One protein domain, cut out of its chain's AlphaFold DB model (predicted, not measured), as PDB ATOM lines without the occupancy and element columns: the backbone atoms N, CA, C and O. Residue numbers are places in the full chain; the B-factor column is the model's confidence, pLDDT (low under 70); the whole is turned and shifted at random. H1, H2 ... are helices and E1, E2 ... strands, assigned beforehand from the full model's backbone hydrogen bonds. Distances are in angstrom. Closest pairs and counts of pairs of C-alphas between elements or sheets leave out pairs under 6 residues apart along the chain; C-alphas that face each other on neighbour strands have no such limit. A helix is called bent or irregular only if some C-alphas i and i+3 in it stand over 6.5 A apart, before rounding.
ATOM      1  N   GLU A   8     135.778 175.839 177.312       86.00
ATOM      2  CA  GLU A   8     136.058 177.177 176.801       86.00
ATOM      3  C   GLU A   8     137.551 177.430 176.818       86.00
ATOM      4  O   GLU A   8     138.238 177.023 177.757       86.00
ATOM      5  N   ASN A   9     138.040 178.129 175.792       86.88
ATOM      6  CA  ASN A   9     139.467 178.322 175.546       86.88
ATOM      7  C   ASN A   9     140.212 176.982 175.465       86.88
ATOM      8  O   ASN A   9     141.285 176.831 176.039       86.88
ATOM      9  N   TYR A  10     139.626 175.970 174.825       82.44
ATOM     10  CA  TYR A  10     140.375 174.755 174.528       82.44
ATOM     11  C   TYR A  10     141.424 175.040 173.449       82.44
ATOM     12  O   TYR A  10     141.179 175.812 172.518       82.44
ATOM     13  N   GLY A  11     142.585 174.403 173.574       84.38
ATOM     14  CA  GLY A  11     143.630 174.481 172.563       84.38
ATOM     15  C   GLY A  11     143.308 173.652 171.308       84.38
ATOM     16  O   GLY A  11     142.338 172.877 171.281       84.38
ATOM     17  N   PRO A  12     144.094 173.827 170.233       87.69
ATOM     18  CA  PRO A  12     143.886 173.147 168.956       87.69
ATOM     19  C   PRO A  12     143.986 171.614 169.015       87.69
ATOM     20  O   PRO A  12     143.430 170.962 168.134       87.69
ATOM     21  N   ILE A  13     144.649 171.020 170.013       86.62
ATOM     22  CA  ILE A  13     144.765 169.558 170.183       86.62
ATOM     23  C   ILE A  13     143.552 168.998 170.931       86.62
ATOM     24  O   ILE A  13     143.056 167.909 170.626       86.62
ATOM     25  N   THR A  14     143.041 169.757 171.896       83.81
ATOM     26  CA  THR A  14     141.913 169.349 172.735       83.81
ATOM     27  C   THR A  14     140.647 169.086 171.912       83.81
ATOM     28  O   THR A  14     139.981 168.070 172.124       83.81
ATOM     29  N   LYS A  15     140.307 169.968 170.957       82.50
ATOM     30  CA  LYS A  15     139.061 169.844 170.177       82.50
ATOM     31  C   LYS A  15     139.010 168.573 169.324       82.50
ATOM     32  O   LYS A  15     138.098 167.778 169.549       82.50
ATOM     33  N   PRO A  16     139.980 168.307 168.424       81.06
ATOM     34  CA  PRO A  16     139.957 167.091 167.613       81.06
ATOM     35  C   PRO A  16     139.988 165.830 168.477       81.06
ATOM     36  O   PRO A  16     139.348 164.831 168.158       81.06
ATOM     37  N   GLY A  17     140.700 165.881 169.606       78.75
ATOM     38  CA  GLY A  17     140.741 164.778 170.550       78.75
ATOM     39  C   GLY A  17     139.395 164.468 171.205       78.75
ATOM     40  O   GLY A  17     139.054 163.294 171.350       78.75
ATOM     41  N   ASN A  18     138.611 165.485 171.575       80.38
ATOM     42  CA  ASN A  18     137.245 165.291 172.064       80.38
ATOM     43  C   ASN A  18     136.297 164.828 170.955       80.38
ATOM     44  O   ASN A  18     135.488 163.933 171.192       80.38
ATOM     45  N   ASP A  19     136.429 165.367 169.744       82.00
ATOM     46  CA  ASP A  19     135.605 164.961 168.602       82.00
ATOM     47  C   ASP A  19     135.767 163.464 168.303       82.00
ATOM     48  O   ASP A  19     134.775 162.756 168.128       82.00
ATOM     49  N   GLN A  20     136.996 162.941 168.367       78.62
ATOM     50  CA  GLN A  20     137.264 161.506 168.221       78.62
ATOM     51  C   GLN A  20     136.585 160.657 169.306       78.62
ATOM     52  O   GLN A  20     136.091 159.562 169.025       78.62
ATOM     53  N   VAL A  21     136.545 161.146 170.552       78.56
ATOM     54  CA  VAL A  21     135.819 160.481 171.646       78.56
ATOM     55  C   VAL A  21     134.327 160.454 171.358       78.56
ATOM     56  O   VAL A  21     133.702 159.401 171.475       78.56
ATOM     57  N   LEU A  22     133.758 161.595 170.971       80.44
ATOM     58  CA  LEU A  22     132.342 161.703 170.640       80.44
ATOM     59  C   LEU A  22     131.983 160.804 169.452       80.44
ATOM     60  O   LEU A  22     130.966 160.118 169.504       80.44
ATOM     61  N   ASP A  23     132.835 160.723 168.432       83.00
ATOM     62  CA  ASP A  23     132.668 159.805 167.303       83.00
ATOM     63  C   ASP A  23     132.694 158.339 167.723       83.00
ATOM     64  O   ASP A  23     131.865 157.549 167.268       83.00
ATOM     65  N   TYR A  24     133.617 157.955 168.608       82.19
ATOM     66  CA  TYR A  24     133.640 156.604 169.155       82.19
ATOM     67  C   TYR A  24     132.347 156.283 169.918       82.19
ATOM     68  O   TYR A  24     131.754 155.225 169.702       82.19
ATOM     69  N   LEU A  25     131.879 157.200 170.769       81.69
ATOM     70  CA  LEU A  25     130.629 157.032 171.511       81.69
ATOM     71  C   LEU A  25     129.424 156.930 170.567       81.69
ATOM     72  O   LEU A  25     128.617 156.013 170.717       81.69
ATOM     73  N   ARG A  26     129.352 157.779 169.533       84.38
ATOM     74  CA  ARG A  26     128.320 157.715 168.487       84.38
ATOM     75  C   ARG A  26     128.300 156.357 167.782       84.38
ATOM     76  O   ARG A  26     127.230 155.786 167.610       84.38
ATOM     77  N   LYS A  27     129.466 155.793 167.442       84.69
ATOM     78  CA  LYS A  27     129.579 154.437 166.857       84.69
ATOM     79  C   LYS A  27     129.088 153.326 167.793       84.69
ATOM     80  O   LYS A  27     128.771 152.239 167.325       84.69
ATOM     81  N   LYS A  28     129.048 153.576 169.104       83.62
ATOM     82  CA  LYS A  28     128.473 152.685 170.124       83.62
ATOM     83  C   LYS A  28     127.018 153.030 170.461       83.62
ATOM     84  O   LYS A  28     126.510 152.533 171.457       83.62
ATOM     85  N   GLU A  29     126.380 153.885 169.660       83.94
ATOM     86  CA  GLU A  29     125.013 154.381 169.863       83.94
ATOM     87  C   GLU A  29     124.834 155.172 171.175       83.94
ATOM     88  O   GLU A  29     123.731 155.307 171.705       83.94
ATOM     89  N   ILE A  30     125.924 155.746 171.696       77.75
ATOM     90  CA  ILE A  30     125.933 156.608 172.881       77.75
ATOM     91  C   ILE A  30     126.027 158.070 172.425       77.75
ATOM     92  O   ILE A  30     127.090 158.557 172.046       77.75
ATOM     93  N   TYR A  31     124.913 158.798 172.506       76.81
ATOM     94  CA  TYR A  31     124.809 160.197 172.069       76.81
ATOM     95  C   TYR A  31     124.845 161.160 173.265       76.81
ATOM     96  O   TYR A  31     123.808 161.615 173.744       76.81
ATOM     97  N   SER A  32     126.039 161.473 173.773       69.06
ATOM     98  CA  SER A  32     126.239 162.287 174.989       69.06
ATOM     99  C   SER A  32     125.523 163.648 174.959       69.06
ATOM    100  O   SER A  32     124.787 163.971 175.891       69.06
ATOM    101  N   GLU A  33     125.683 164.422 173.883       65.88
ATOM    102  CA  GLU A  33     125.074 165.756 173.719       65.88
ATOM    103  C   GLU A  33     123.541 165.705 173.672       65.88
ATOM    104  O   GLU A  33     122.849 166.546 174.256       65.88
ATOM    105  N   MET A  34     123.005 164.683 173.002       63.44
ATOM    106  CA  MET A  34     121.570 164.443 172.931       63.44
ATOM    107  C   MET A  34     121.036 164.062 174.315       63.44
ATOM    108  O   MET A  34     120.055 164.643 174.771       63.44
ATOM    109  N   ASN A  35     121.740 163.186 175.034       66.06
ATOM    110  CA  ASN A  35     121.352 162.724 176.366       66.06
ATOM    111  C   ASN A  35     121.272 163.868 177.389       66.06
ATOM    112  O   ASN A  35     120.330 163.925 178.177       66.06
ATOM    113  N   ILE A  36     122.214 164.812 177.367       70.12
ATOM    114  CA  ILE A  36     122.232 165.957 178.292       70.12
ATOM    115  C   ILE A  36     121.049 166.907 178.047       70.12
ATOM    116  O   ILE A  36     120.364 167.321 178.990       70.12
ATOM    117  N   ASN A  37     120.760 167.216 176.782       71.12
ATOM    118  CA  ASN A  37     119.596 168.028 176.429       71.12
ATOM    119  C   ASN A  37     118.278 167.290 176.721       71.12
ATOM    120  O   ASN A  37     117.334 167.895 177.242       71.12
ATOM    121  N   MET A  38     118.232 165.977 176.478       74.62
ATOM    122  CA  MET A  38     117.087 165.125 176.800       74.62
ATOM    123  C   MET A  38     116.804 165.078 178.300       74.62
ATOM    124  O   MET A  38     115.649 165.226 178.678       74.62
ATOM    125  N   ILE A  39     117.819 164.945 179.165       77.12
ATOM    126  CA  ILE A  39     117.636 164.953 180.630       77.12
ATOM    127  C   ILE A  39     116.845 166.188 181.064       77.12
ATOM    128  O   ILE A  39     115.898 166.091 181.841       77.12
ATOM    129  N   THR A  40     117.171 167.352 180.512       73.38
ATOM    130  CA  THR A  40     116.453 168.584 180.845       73.38
ATOM    131  C   THR A  40     115.018 168.563 180.342       73.38
ATOM    132  O   THR A  40     114.109 168.951 181.077       73.38
ATOM    133  N   GLN A  41     114.798 168.138 179.098       78.06
ATOM    134  CA  GLN A  41     113.447 168.044 178.547       78.06
ATOM    135  C   GLN A  41     112.586 167.059 179.348       78.06
ATOM    136  O   GLN A  41     111.459 167.396 179.699       78.06
ATOM    137  N   LEU A  42     113.133 165.898 179.714       81.62
ATOM    138  CA  LEU A  42     112.478 164.896 180.555       81.62
ATOM    139  C   LEU A  42     112.101 165.471 181.921       81.62
ATOM    140  O   LEU A  42     110.968 165.316 182.371       81.62
ATOM    141  N   ILE A  43     113.032 166.181 182.560       81.56
ATOM    142  CA  ILE A  43     112.799 166.822 183.854       81.56
ATOM    143  C   ILE A  43     111.689 167.879 183.737       81.56
ATOM    144  O   ILE A  43     110.763 167.865 184.544       81.56
ATOM    145  N   LYS A  44     111.730 168.746 182.717       79.75
ATOM    146  CA  LYS A  44     110.735 169.816 182.505       79.75
ATOM    147  C   LYS A  44     109.343 169.306 182.163       79.75
ATOM    148  O   LYS A  44     108.360 169.890 182.607       79.75
ATOM    149  N   ASN A  45     109.269 168.243 181.371       85.75
ATOM    150  CA  ASN A  45     108.010 167.643 180.947       85.75
ATOM    151  C   ASN A  45     107.447 166.672 181.993       85.75
ATOM    152  O   ASN A  45     106.363 166.127 181.798       85.75
ATOM    153  N   SER A  46     108.159 166.447 183.101       87.25
ATOM    154  CA  SER A  46     107.667 165.603 184.182       87.25
ATOM    155  C   SER A  46     106.407 166.214 184.807       87.25
ATOM    156  O   SER A  46     106.450 167.343 185.309       87.25
ATOM    157  N   PRO A  47     105.288 165.468 184.868       89.81
ATOM    158  CA  PRO A  47     104.074 165.952 185.520       89.81
ATOM    159  C   PRO A  47     104.244 166.065 187.043       89.81
ATOM    160  O   PRO A  47     103.453 166.745 187.690       89.81
ATOM    161  N   TYR A  48     105.291 165.452 187.607       91.69
ATOM    162  CA  TYR A  48     105.556 165.376 189.046       91.69
ATOM    163  C   TYR A  48     106.565 166.409 189.551       91.69
ATOM    164  O   TYR A  48     106.863 166.431 190.745       91.69
ATOM    165  N   LEU A  49     107.130 167.240 188.674       91.81
ATOM    166  CA  LEU A  49     108.149 168.226 189.031       91.81
ATOM    167  C   LEU A  49     107.691 169.645 188.654       91.81
ATOM    168  O   LEU A  49     106.923 169.854 187.714       91.81
ATOM    169  N   THR A  50     108.133 170.630 189.429       89.25
ATOM    170  CA  THR A  50     107.873 172.065 189.255       89.25
ATOM    171  C   THR A  50     109.111 172.881 189.631       89.25
ATOM    172  O   THR A  50     110.095 172.324 190.111       89.25
ATOM    173  N   GLU A  51     109.055 174.199 189.429       86.44
ATOM    174  CA  GLU A  51     110.084 175.159 189.867       86.44
ATOM    175  C   GLU A  51     111.502 174.772 189.416       86.44
ATOM    176  O   GLU A  51     112.410 174.546 190.215       86.44
ATOM    177  N   PHE A  52     111.687 174.663 188.102       85.38
ATOM    178  CA  PHE A  52     112.973 174.290 187.524       85.38
ATOM    179  C   PHE A  52     113.954 175.459 187.557       85.38
ATOM    180  O   PHE A  52     113.731 176.487 186.915       85.38
ATOM    181  N   TYR A  53     115.079 175.262 188.236       85.69
ATOM    182  CA  TYR A  53     116.182 176.210 188.285       85.69
ATOM    183  C   TYR A  53     117.462 175.556 187.767       85.69
ATOM    184  O   TYR A  53     117.806 174.438 188.149       85.69
ATOM    185  N   LYS A  54     118.169 176.256 186.881       83.62
ATOM    186  CA  LYS A  54     119.452 175.827 186.325       83.62
ATOM    187  C   LYS A  54     120.531 176.759 186.852       83.62
ATOM    188  O   LYS A  54     120.391 177.975 186.759       83.62
ATOM    189  N   LEU A  55     121.606 176.175 187.358       86.50
ATOM    190  CA  LEU A  55     122.816 176.887 187.732       86.50
ATOM    191  C   LEU A  55     123.959 176.404 186.850       86.50
ATOM    192  O   LEU A  55     124.333 175.236 186.937       86.50
ATOM    193  N   GLU A  56     124.518 177.301 186.047       84.81
ATOM    194  CA  GLU A  56     125.736 177.059 185.271       84.81
ATOM    195  C   GLU A  56     126.929 177.699 185.960       84.81
ATOM    196  O   GLU A  56     126.859 178.829 186.450       84.81
ATOM    197  N   LYS A  57     128.028 176.951 186.031       86.50
ATOM    198  CA  LYS A  57     129.305 177.434 186.540       86.50
ATOM    199  C   LYS A  57     130.439 176.864 185.713       86.50
ATOM    200  O   LYS A  57     130.511 175.660 185.478       86.50
ATOM    201  N   LYS A  58     131.369 177.740 185.362       88.88
ATOM    202  CA  LYS A  58     132.632 177.361 184.741       88.88
ATOM    203  C   LYS A  58     133.627 177.015 185.836       88.88
ATOM    204  O   LYS A  58     133.761 177.758 186.811       88.88
ATOM    205  N   GLY A  59     134.271 175.866 185.698       90.38
ATOM    206  CA  GLY A  59     135.373 175.445 186.553       90.38
ATOM    207  C   GLY A  59     136.684 175.484 185.772       90.38
ATOM    208  O   GLY A  59     136.665 175.245 184.565       90.38
ATOM    209  N   PRO A  60     137.822 175.775 186.414       94.56
ATOM    210  CA  PRO A  60     139.111 175.645 185.753       94.56
ATOM    211  C   PRO A  60     139.469 174.168 185.551       94.56
ATOM    212  O   PRO A  60     139.150 173.328 186.395       94.56
ATOM    213  N   ILE A  61     140.165 173.856 184.460       94.38
ATOM    214  CA  ILE A  61     140.853 172.577 184.277       94.38
ATOM    215  C   ILE A  61     142.318 172.861 183.951       94.38
ATOM    216  O   ILE A  61     142.606 173.620 183.035       94.38
ATOM    217  N   GLY A  62     143.230 172.286 184.736       95.31
ATOM    218  CA  GLY A  62     144.660 172.597 184.680       95.31
ATOM    219  C   GLY A  62     145.194 173.189 185.986       95.31
ATOM    220  O   GLY A  62     144.444 173.705 186.817       95.31
ATOM    221  N   ASN A  63     146.507 173.117 186.168       96.25
ATOM    222  CA  ASN A  63     147.229 173.654 187.319       96.25
ATOM    223  C   ASN A  63     147.065 175.169 187.483       96.25
ATOM    224  O   ASN A  63     147.135 175.675 188.604       96.25
ATOM    225  N   TRP A  64     146.788 175.898 186.400       96.00
ATOM    226  CA  TRP A  64     146.484 177.334 186.465       96.00
ATOM    227  C   TRP A  64     145.279 177.654 187.373       96.00
ATOM    228  O   TRP A  64     145.177 178.759 187.905       96.00
ATOM    229  N   GLY A  65     144.374 176.687 187.565       94.81
ATOM    230  CA  GLY A  65     143.193 176.785 188.419       94.81
ATOM    231  C   GLY A  65     143.421 176.470 189.898       94.81
ATOM    232  O   GLY A  65     142.441 176.321 190.632       94.81
ATOM    233  N   GLY A  66     144.674 176.304 190.332       96.44
ATOM    234  CA  GLY A  66     145.010 175.838 191.678       96.44
ATOM    235  C   GLY A  66     144.594 174.383 191.915       96.44
ATOM    236  O   GLY A  66     144.364 173.625 190.975       96.44
ATOM    237  N   GLU A  67     144.456 173.990 193.185       96.88
ATOM    238  CA  GLU A  67     144.196 172.592 193.575       96.88
ATOM    239  C   GLU A  67     142.955 171.994 192.901       96.88
ATOM    240  O   GLU A  67     142.973 170.845 192.459       96.88
ATOM    241  N   PHE A  68     141.882 172.781 192.778       93.94
ATOM    242  CA  PHE A  68     140.663 172.327 192.116       93.94
ATOM    243  C   PHE A  68     140.887 172.080 190.618       93.94
ATOM    244  O   PHE A  68     140.442 171.060 190.092       93.94
ATOM    245  N   GLY A  69     141.602 172.976 189.933       95.38
ATOM    246  CA  GLY A  69     141.929 172.809 188.518       95.38
ATOM    247  C   GLY A  69     142.850 171.613 188.262       95.38
ATOM    248  O   GLY A  69     142.603 170.841 187.330       95.38
ATOM    249  N   SER A  70     143.845 171.393 189.129       96.62
ATOM    250  CA  SER A  70     144.712 170.207 189.094       96.62
ATOM    251  C   SER A  70     143.921 168.917 189.322       96.62
ATOM    252  O   SER A  70     144.096 167.949 188.585       96.62
ATOM    253  N   LEU A  71     142.992 168.901 190.285       95.81
ATOM    254  CA  LEU A  71     142.118 167.748 190.523       95.81
ATOM    255  C   LEU A  71     141.256 167.427 189.292       95.81
ATOM    256  O   LEU A  71     141.086 166.261 188.929       95.81
ATOM    257  N   MET A  72     140.722 168.457 188.634       93.81
ATOM    258  CA  MET A  72     139.945 168.293 187.405       93.81
ATOM    259  C   MET A  72     140.793 167.762 186.248       93.81
ATOM    260  O   MET A  72     140.324 166.905 185.495       93.81
ATOM    261  N   LEU A  73     142.045 168.212 186.136       95.12
ATOM    262  CA  LEU A  73     142.995 167.693 185.159       95.12
ATOM    263  C   LEU A  73     143.279 166.202 185.395       95.12
ATOM    264  O   LEU A  73     143.204 165.409 184.459       95.12
ATOM    265  N   GLU A  74     143.533 165.788 186.637       96.06
ATOM    266  CA  GLU A  74     143.737 164.370 186.965       96.06
ATOM    267  C   GLU A  74     142.494 163.523 186.659       96.06
ATOM    268  O   GLU A  74     142.599 162.434 186.089       96.06
ATOM    269  N   ASN A  75     141.297 164.045 186.942       92.81
ATOM    270  CA  ASN A  75     140.045 163.379 186.583       92.81
ATOM    271  C   ASN A  75     139.928 163.159 185.064       92.81
ATOM    272  O   ASN A  75     139.549 162.070 184.627       92.81
ATOM    273  N   TYR A  76     140.290 164.167 184.264       91.69
ATOM    274  CA  TYR A  76     140.346 164.048 182.807       91.69
ATOM    275  C   TYR A  76     141.317 162.942 182.373       91.69
ATOM    276  O   TYR A  76     140.916 162.058 181.615       91.69
ATOM    277  N   LYS A  77     142.550 162.924 182.903       93.75
ATOM    278  CA  LYS A  77     143.558 161.896 182.575       93.75
ATOM    279  C   LYS A  77     143.049 160.486 182.873       93.75
ATOM    280  O   LYS A  77     143.128 159.610 182.014       93.75
ATOM    281  N   ILE A  78     142.473 160.272 184.059       93.31
ATOM    282  CA  ILE A  78     141.922 158.972 184.476       93.31
ATOM    283  C   ILE A  78     140.814 158.520 183.520       93.31
ATOM    284  O   ILE A  78     140.846 157.393 183.020       93.31
ATOM    285  N   LYS A  79     139.847 159.398 183.226       88.44
ATOM    286  CA  LYS A  79     138.746 159.087 182.304       88.44
ATOM    287  C   LYS A  79     139.253 158.777 180.903       88.44
ATOM    288  O   LYS A  79     138.791 157.819 180.289       88.44
ATOM    289  N   ARG A  80     140.213 159.559 180.407       87.44
ATOM    290  CA  ARG A  80     140.769 159.388 179.065       87.44
ATOM    291  C   ARG A  80     141.507 158.051 178.947       87.44
ATOM    292  O   ARG A  80     141.239 157.309 178.007       87.44
ATOM    293  N   ARG A  81     142.331 157.684 179.938       90.06
ATOM    294  CA  ARG A  81     143.009 156.370 180.019       90.06
ATOM    295  C   ARG A  81     142.025 155.207 180.052       90.06
ATOM    296  O   ARG A  81     142.160 154.266 179.278       90.06
ATOM    297  N   SER A  82     140.997 155.302 180.898       88.00
ATOM    298  CA  SER A  82     139.938 154.290 180.962       88.00
ATOM    299  C   SER A  82     139.178 154.155 179.645       88.00
ATOM    300  O   SER A  82     138.682 153.077 179.336       88.00
ATOM    301  N   LEU A  83     139.037 155.235 178.878       83.12
ATOM    302  CA  LEU A  83     138.386 155.159 177.581       83.12
ATOM    303  C   LEU A  83     139.278 154.448 176.560       83.12
ATOM    304  O   LEU A  83     138.772 153.595 175.836       83.12
ATOM    305  N   ASN A  84     140.581 154.750 176.512       84.88
ATOM    306  CA  ASN A  84     141.487 154.076 175.577       84.88
ATOM    307  C   ASN A  84     141.601 152.578 175.859       84.88
ATOM    308  O   ASN A  84     141.592 151.792 174.920       84.88
ATOM    309  N   SER A  85     141.611 152.159 177.127       83.06
ATOM    310  CA  SER A  85     141.665 150.731 177.465       83.06
ATOM    311  C   SER A  85     140.441 149.953 176.961       83.06
ATOM    312  O   SER A  85     140.564 148.798 176.547       83.06
ATOM    313  N   ILE A  86     139.267 150.590 176.949       78.19
ATOM    314  CA  ILE A  86     138.015 150.000 176.455       78.19
ATOM    315  C   ILE A  86     137.947 150.057 174.925       78.19
ATOM    316  O   ILE A  86     137.535 149.095 174.278       78.19
ATOM    317  N   ALA A  87     138.301 151.202 174.352       76.19
ATOM    318  CA  ALA A  87     138.068 151.512 172.949       76.19
ATOM    319  C   ALA A  87     139.224 151.096 172.025       76.19
ATOM    320  O   ALA A  87     138.993 150.921 170.831       76.19
ATOM    321  N   LYS A  88     140.437 150.938 172.575       79.56
ATOM    322  CA  LYS A  88     141.699 150.674 171.865       79.56
ATOM    323  C   LYS A  88     141.856 151.554 170.622       79.56
ATOM    324  O   LYS A  88     142.061 151.049 169.521       79.56
ATOM    325  N   LEU A  89     141.673 152.865 170.794       71.31
ATOM    326  CA  LEU A  89     141.628 153.814 169.674       71.31
ATOM    327  C   LEU A  89     143.008 154.023 169.051       71.31
ATOM    328  O   LEU A  89     143.105 154.151 167.834       71.31
ATOM    329  N   ILE A  90     144.037 154.061 169.895       82.00
ATOM    330  CA  ILE A  90     145.448 154.262 169.552       82.00
ATOM    331  C   ILE A  90     146.325 153.463 170.527       82.00
ATOM    332  O   ILE A  90     145.815 152.929 171.522       82.00
ATOM    333  N   SER A  91     147.628 153.361 170.245       87.75
ATOM    334  CA  SER A  91     148.563 152.715 171.172       87.75
ATOM    335  C   SER A  91     148.628 153.458 172.512       87.75
ATOM    336  O   SER A  91     148.307 154.645 172.594       87.75
ATOM    337  N   ASP A  92     149.025 152.760 173.578       88.75
ATOM    338  CA  ASP A  92     149.101 153.367 174.912       88.75
ATOM    339  C   ASP A  92     150.133 154.507 174.964       88.75
ATOM    340  O   ASP A  92     149.871 155.530 175.594       88.75
ATOM    341  N   ASP A  93     151.247 154.383 174.236       90.94
ATOM    342  CA  ASP A  93     152.279 155.423 174.153       90.94
ATOM    343  C   ASP A  93     151.754 156.685 173.451       90.94
ATOM    344  O   ASP A  93     151.818 157.779 174.016       90.94
ATOM    345  N   GLU A  94     151.138 156.541 172.269       88.81
ATOM    346  CA  GLU A  94     150.501 157.663 171.555       88.81
ATOM    347  C   GLU A  94     149.403 158.317 172.408       88.81
ATOM    348  O   GLU A  94     149.190 159.531 172.368       88.81
ATOM    349  N   HIS A  95     148.695 157.514 173.202       89.94
ATOM    350  CA  HIS A  95     147.637 158.000 174.068       89.94
ATOM    351  C   HIS A  95     148.158 158.820 175.251       89.94
ATOM    352  O   HIS A  95     147.578 159.858 175.583       89.94
ATOM    353  N   GLU A  96     149.247 158.391 175.886       92.88
ATOM    354  CA  GLU A  96     149.886 159.164 176.952       92.88
ATOM    355  C   GLU A  96     150.513 160.457 176.416       92.88
ATOM    356  O   GLU A  96     150.380 161.507 177.055       92.88
ATOM    357  N   GLU A  97     151.116 160.428 175.224       92.62
ATOM    358  CA  GLU A  97     151.593 161.639 174.547       92.62
ATOM    359  C   GLU A  97     150.447 162.618 174.268       92.62
ATOM    360  O   GLU A  97     150.554 163.807 174.586       92.62
ATOM    361  N   PHE A  98     149.313 162.119 173.769       90.94
ATOM    362  CA  PHE A  98     148.111 162.921 173.555       90.94
ATOM    363  C   PHE A  98     147.590 163.541 174.862       90.94
ATOM    364  O   PHE A  98     147.319 164.744 174.921       90.94
ATOM    365  N   ILE A  99     147.478 162.751 175.937       92.81
ATOM    366  CA  ILE A  99     147.050 163.253 177.252       92.81
ATOM    367  C   ILE A  99     147.984 164.359 177.740       92.81
ATOM    368  O   ILE A  99     147.514 165.377 178.261       92.81
ATOM    369  N   LYS A 100     149.296 164.165 177.600       95.00
ATOM    370  CA  LYS A 100     150.300 165.143 178.016       95.00
ATOM    371  C   LYS A 100     150.150 166.448 177.237       95.00
ATOM    372  O   LYS A 100     150.135 167.507 177.858       95.00
ATOM    373  N   ALA A 101     149.974 166.367 175.919       93.56
ATOM    374  CA  ALA A 101     149.779 167.536 175.069       93.56
ATOM    375  C   ALA A 101     148.518 168.327 175.462       93.56
ATOM    376  O   ALA A 101     148.604 169.526 175.710       93.56
ATOM    377  N   VAL A 102     147.376 167.652 175.639       93.06
ATOM    378  CA  VAL A 102     146.134 168.308 176.098       93.06
ATOM    379  C   VAL A 102     146.289 168.906 177.498       93.06
ATOM    380  O   VAL A 102     145.798 169.998 177.764       93.06
ATOM    381  N   SER A 103     147.001 168.225 178.400       94.56
ATOM    382  CA  SER A 103     147.252 168.743 179.751       94.56
ATOM    383  C   SER A 103     148.020 170.067 179.721       94.56
ATOM    384  O   SER A 103     147.709 170.967 180.494       94.56
ATOM    385  N   MET A 104     149.011 170.182 178.829       95.38
ATOM    386  CA  MET A 104     149.770 171.418 178.634       95.38
ATOM    387  C   MET A 104     148.899 172.518 178.020       95.38
ATOM    388  O   MET A 104     148.946 173.651 178.494       95.38
ATOM    389  N   GLU A 105     148.060 172.187 177.034       94.88
ATOM    390  CA  GLU A 105     147.127 173.156 176.446       94.88
ATOM    391  C   GLU A 105     146.132 173.705 177.469       94.88
ATOM    392  O   GLU A 105     145.862 174.903 177.481       94.88
ATOM    393  N   PHE A 106     145.598 172.857 178.351       95.06
ATOM    394  CA  PHE A 106     144.680 173.308 179.394       95.06
ATOM    395  C   PHE A 106     145.289 174.399 180.280       95.06
ATOM    396  O   PHE A 106     144.594 175.354 180.637       95.06
ATOM    397  N   ASP A 107     146.585 174.296 180.579       95.50
ATOM    398  CA  ASP A 107     147.328 175.314 181.320       95.50
ATOM    399  C   ASP A 107     147.646 176.555 180.482       95.50
ATOM    400  O   ASP A 107     147.435 177.677 180.948       95.50
ATOM    401  N   GLU A 108     148.105 176.371 179.245       96.38
ATOM    402  CA  GLU A 108     148.472 177.466 178.343       96.38
ATOM    403  C   GLU A 108     147.277 178.370 178.016       96.38
ATOM    404  O   GLU A 108     147.353 179.595 178.150       96.38
ATOM    405  N   TYR A 109     146.149 177.766 177.644       95.19
ATOM    406  CA  TYR A 109     144.951 178.485 177.215       95.19
ATOM    407  C   TYR A 109     144.000 178.813 178.367       95.19
ATOM    408  O   TYR A 109     142.958 179.439 178.153       95.19
ATOM    409  N   LYS A 110     144.353 178.422 179.598       94.94
ATOM    410  CA  LYS A 110     143.503 178.558 180.789       94.94
ATOM    411  C   LYS A 110     142.103 178.005 180.528       94.94
ATOM    412  O   LYS A 110     141.088 178.684 180.724       94.94
ATOM    413  N   THR A 111     142.063 176.779 180.015       93.94
ATOM    414  CA  THR A 111     140.823 176.136 179.594       93.94
ATOM    415  C   THR A 111     139.891 175.964 180.786       93.94
ATOM    416  O   THR A 111     140.294 175.503 181.856       93.94
ATOM    417  N   THR A 112     138.620 176.306 180.605       92.56
ATOM    418  CA  THR A 112     137.573 176.035 181.598       92.56
ATOM    419  C   THR A 112     136.595 175.006 181.063       92.56
ATOM    420  O   THR A 112     136.490 174.807 179.857       92.56
ATOM    421  N   PHE A 113     135.890 174.326 181.958       87.31
ATOM    422  CA  PHE A 113     134.828 173.392 181.607       87.31
ATOM    423  C   PHE A 113     133.509 173.866 182.211       87.31
ATOM    424  O   PHE A 113     133.452 174.298 183.371       87.31
ATOM    425  N   GLU A 114     132.442 173.800 181.423       84.56
ATOM    426  CA  GLU A 114     131.112 174.163 181.889       84.56
ATOM    427  C   GLU A 114     130.484 173.025 182.702       84.56
ATOM    428  O   GLU A 114     130.428 171.869 182.283       84.56
ATOM    429  N   ASN A 115     129.995 173.361 183.894       79.25
ATOM    430  CA  ASN A 115     129.172 172.484 184.714       79.25
ATOM    431  C   ASN A 115     127.800 173.099 184.866       79.25
ATOM    432  O   ASN A 115     127.665 174.306 185.068       79.25
ATOM    433  N   PHE A 116     126.791 172.245 184.926       81.31
ATOM    434  CA  PHE A 116     125.452 172.666 185.284       81.31
ATOM    435  C   PHE A 116     124.907 171.834 186.438       81.31
ATOM    436  O   PHE A 116     125.237 170.663 186.625       81.31
ATOM    437  N   ARG A 117     124.027 172.454 187.217       85.38
ATOM    438  CA  ARG A 117     123.165 171.784 188.188       85.38
ATOM    439  C   ARG A 117     121.729 172.171 187.903       85.38
ATOM    440  O   ARG A 117     121.431 173.345 187.690       85.38
ATOM    441  N   ILE A 118     120.851 171.177 187.909       85.12
ATOM    442  CA  ILE A 118     119.412 171.376 187.777       85.12
ATOM    443  C   ILE A 118     118.789 171.110 189.141       85.12
ATOM    444  O   ILE A 118     119.022 170.067 189.748       85.12
ATOM    445  N   PHE A 119     117.985 172.057 189.599       87.62
ATOM    446  CA  PHE A 119     117.158 171.952 190.785       87.62
ATOM    447  C   PHE A 119     115.697 171.944 190.346       87.62
ATOM    448  O   PHE A 119     115.317 172.625 189.392       87.62
ATOM    449  N   CYS A 120     114.882 171.157 191.032       91.00
ATOM    450  CA  CYS A 120     113.443 171.114 190.831       91.00
ATOM    451  C   CYS A 120     112.756 170.777 192.152       91.00
ATOM    452  O   CYS A 120     113.366 170.207 193.060       91.00
ATOM    453  N   ARG A 121     111.478 171.130 192.255       92.00
ATOM    454  CA  ARG A 121     110.612 170.804 193.385       92.00
ATOM    455  C   ARG A 121     109.631 169.713 192.973       92.00
ATOM    456  O   ARG A 121     109.083 169.747 191.875       92.00
ATOM    457  N   LYS A 122     109.374 168.754 193.861       93.19
ATOM    458  CA  LYS A 122     108.309 167.762 193.671       93.19
ATOM    459  C   LYS A 122     106.941 168.454 193.738       93.19
ATOM    460  O   LYS A 122     106.683 169.192 194.685       93.19
ATOM    461  N   LYS A 123     106.076 168.216 192.750       89.06
ATOM    462  CA  LYS A 123     104.654 168.575 192.812       89.06
ATOM    463  C   LYS A 123     103.953 167.612 193.771       89.06
ATOM    464  O   LYS A 123     104.158 166.400 193.671       89.06
TER     465      LYS A 123
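What this domain is: This is residues 8 to 123 of the 124 residues of an uncharacterized protein of Diversispora epigaea (UniProt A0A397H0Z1). A long ribbon of two strands, E1 and E2, makes one side of a loose, open frame; the helical hairpin H3 and H4 makes the end where residues 60 and 112 lie, and H1 and H2 lead round the other side to the ribbon's far end. The printed part has 116 residues, with four named helices and two named strands in the order H1, H2, E1, H3, H4, E2. The sheet, order E1 - E2, is antiparallel, and the class is mixed, helices and strands. The whole is loose, with a radius of gyration of the C-alphas of 16.9 A and spans of 52 by 35 by 21 A.

Where its parts are: E1, residues 49 to 60, is 32.0 A long and bends by 54 degrees at residue 52; E2, residues 112 to 122, is 32.7 A long and ends at C-alpha 122 (108.309, 167.762, 193.671). H3, residues 63 to 87, spans 27.9 A, with a kink of 83 degrees near residue 70; it is irregular, C-alphas 64 and 67 being 8.8 A apart. H4, residues 92 to 108, spans 24.4 A. H1, residues 14 to 27, begins at C-alpha 14 (141.913, 169.349, 172.735) and spans 20.2 A; H2, residues 32 to 45, spans 19.9 A.

How they stand to each other: E1 and E2 are antiparallel at 163 degrees, with N 55 and O 117 within hydrogen-bond range at 2.9 A. The closest C-alphas of E1 and H3, Pro 60 and Gly 69, are 4.9 A apart. H3 and H4 touch, closest at C-alphas Trp 64 and Asp 107, 5.6 A, at a shallow tilt of 24 degrees, opposite ways. H1 is close to but not clearly touching H4, C-alphas Thr 14 and Val 102 being closest at 5.5 A. H2 and E1 come closest at C-alphas Lys 44 and Phe 52, 7.1 A; H2 and H3 are apart. Every O i to N i+4 pair is within hydrogen-bond range in H1; in H2 it is 9 of 10, in H3 18 of 21, in H4 12 of 13.

The domain as a whole: The C-alphas farthest apart, Asp 93 and Lys 123, are 52.8 A apart. The printed part has no cut, and its five links between named elements are tight. Residues 32 to 35, which belong to H2, have pLDDT under 70.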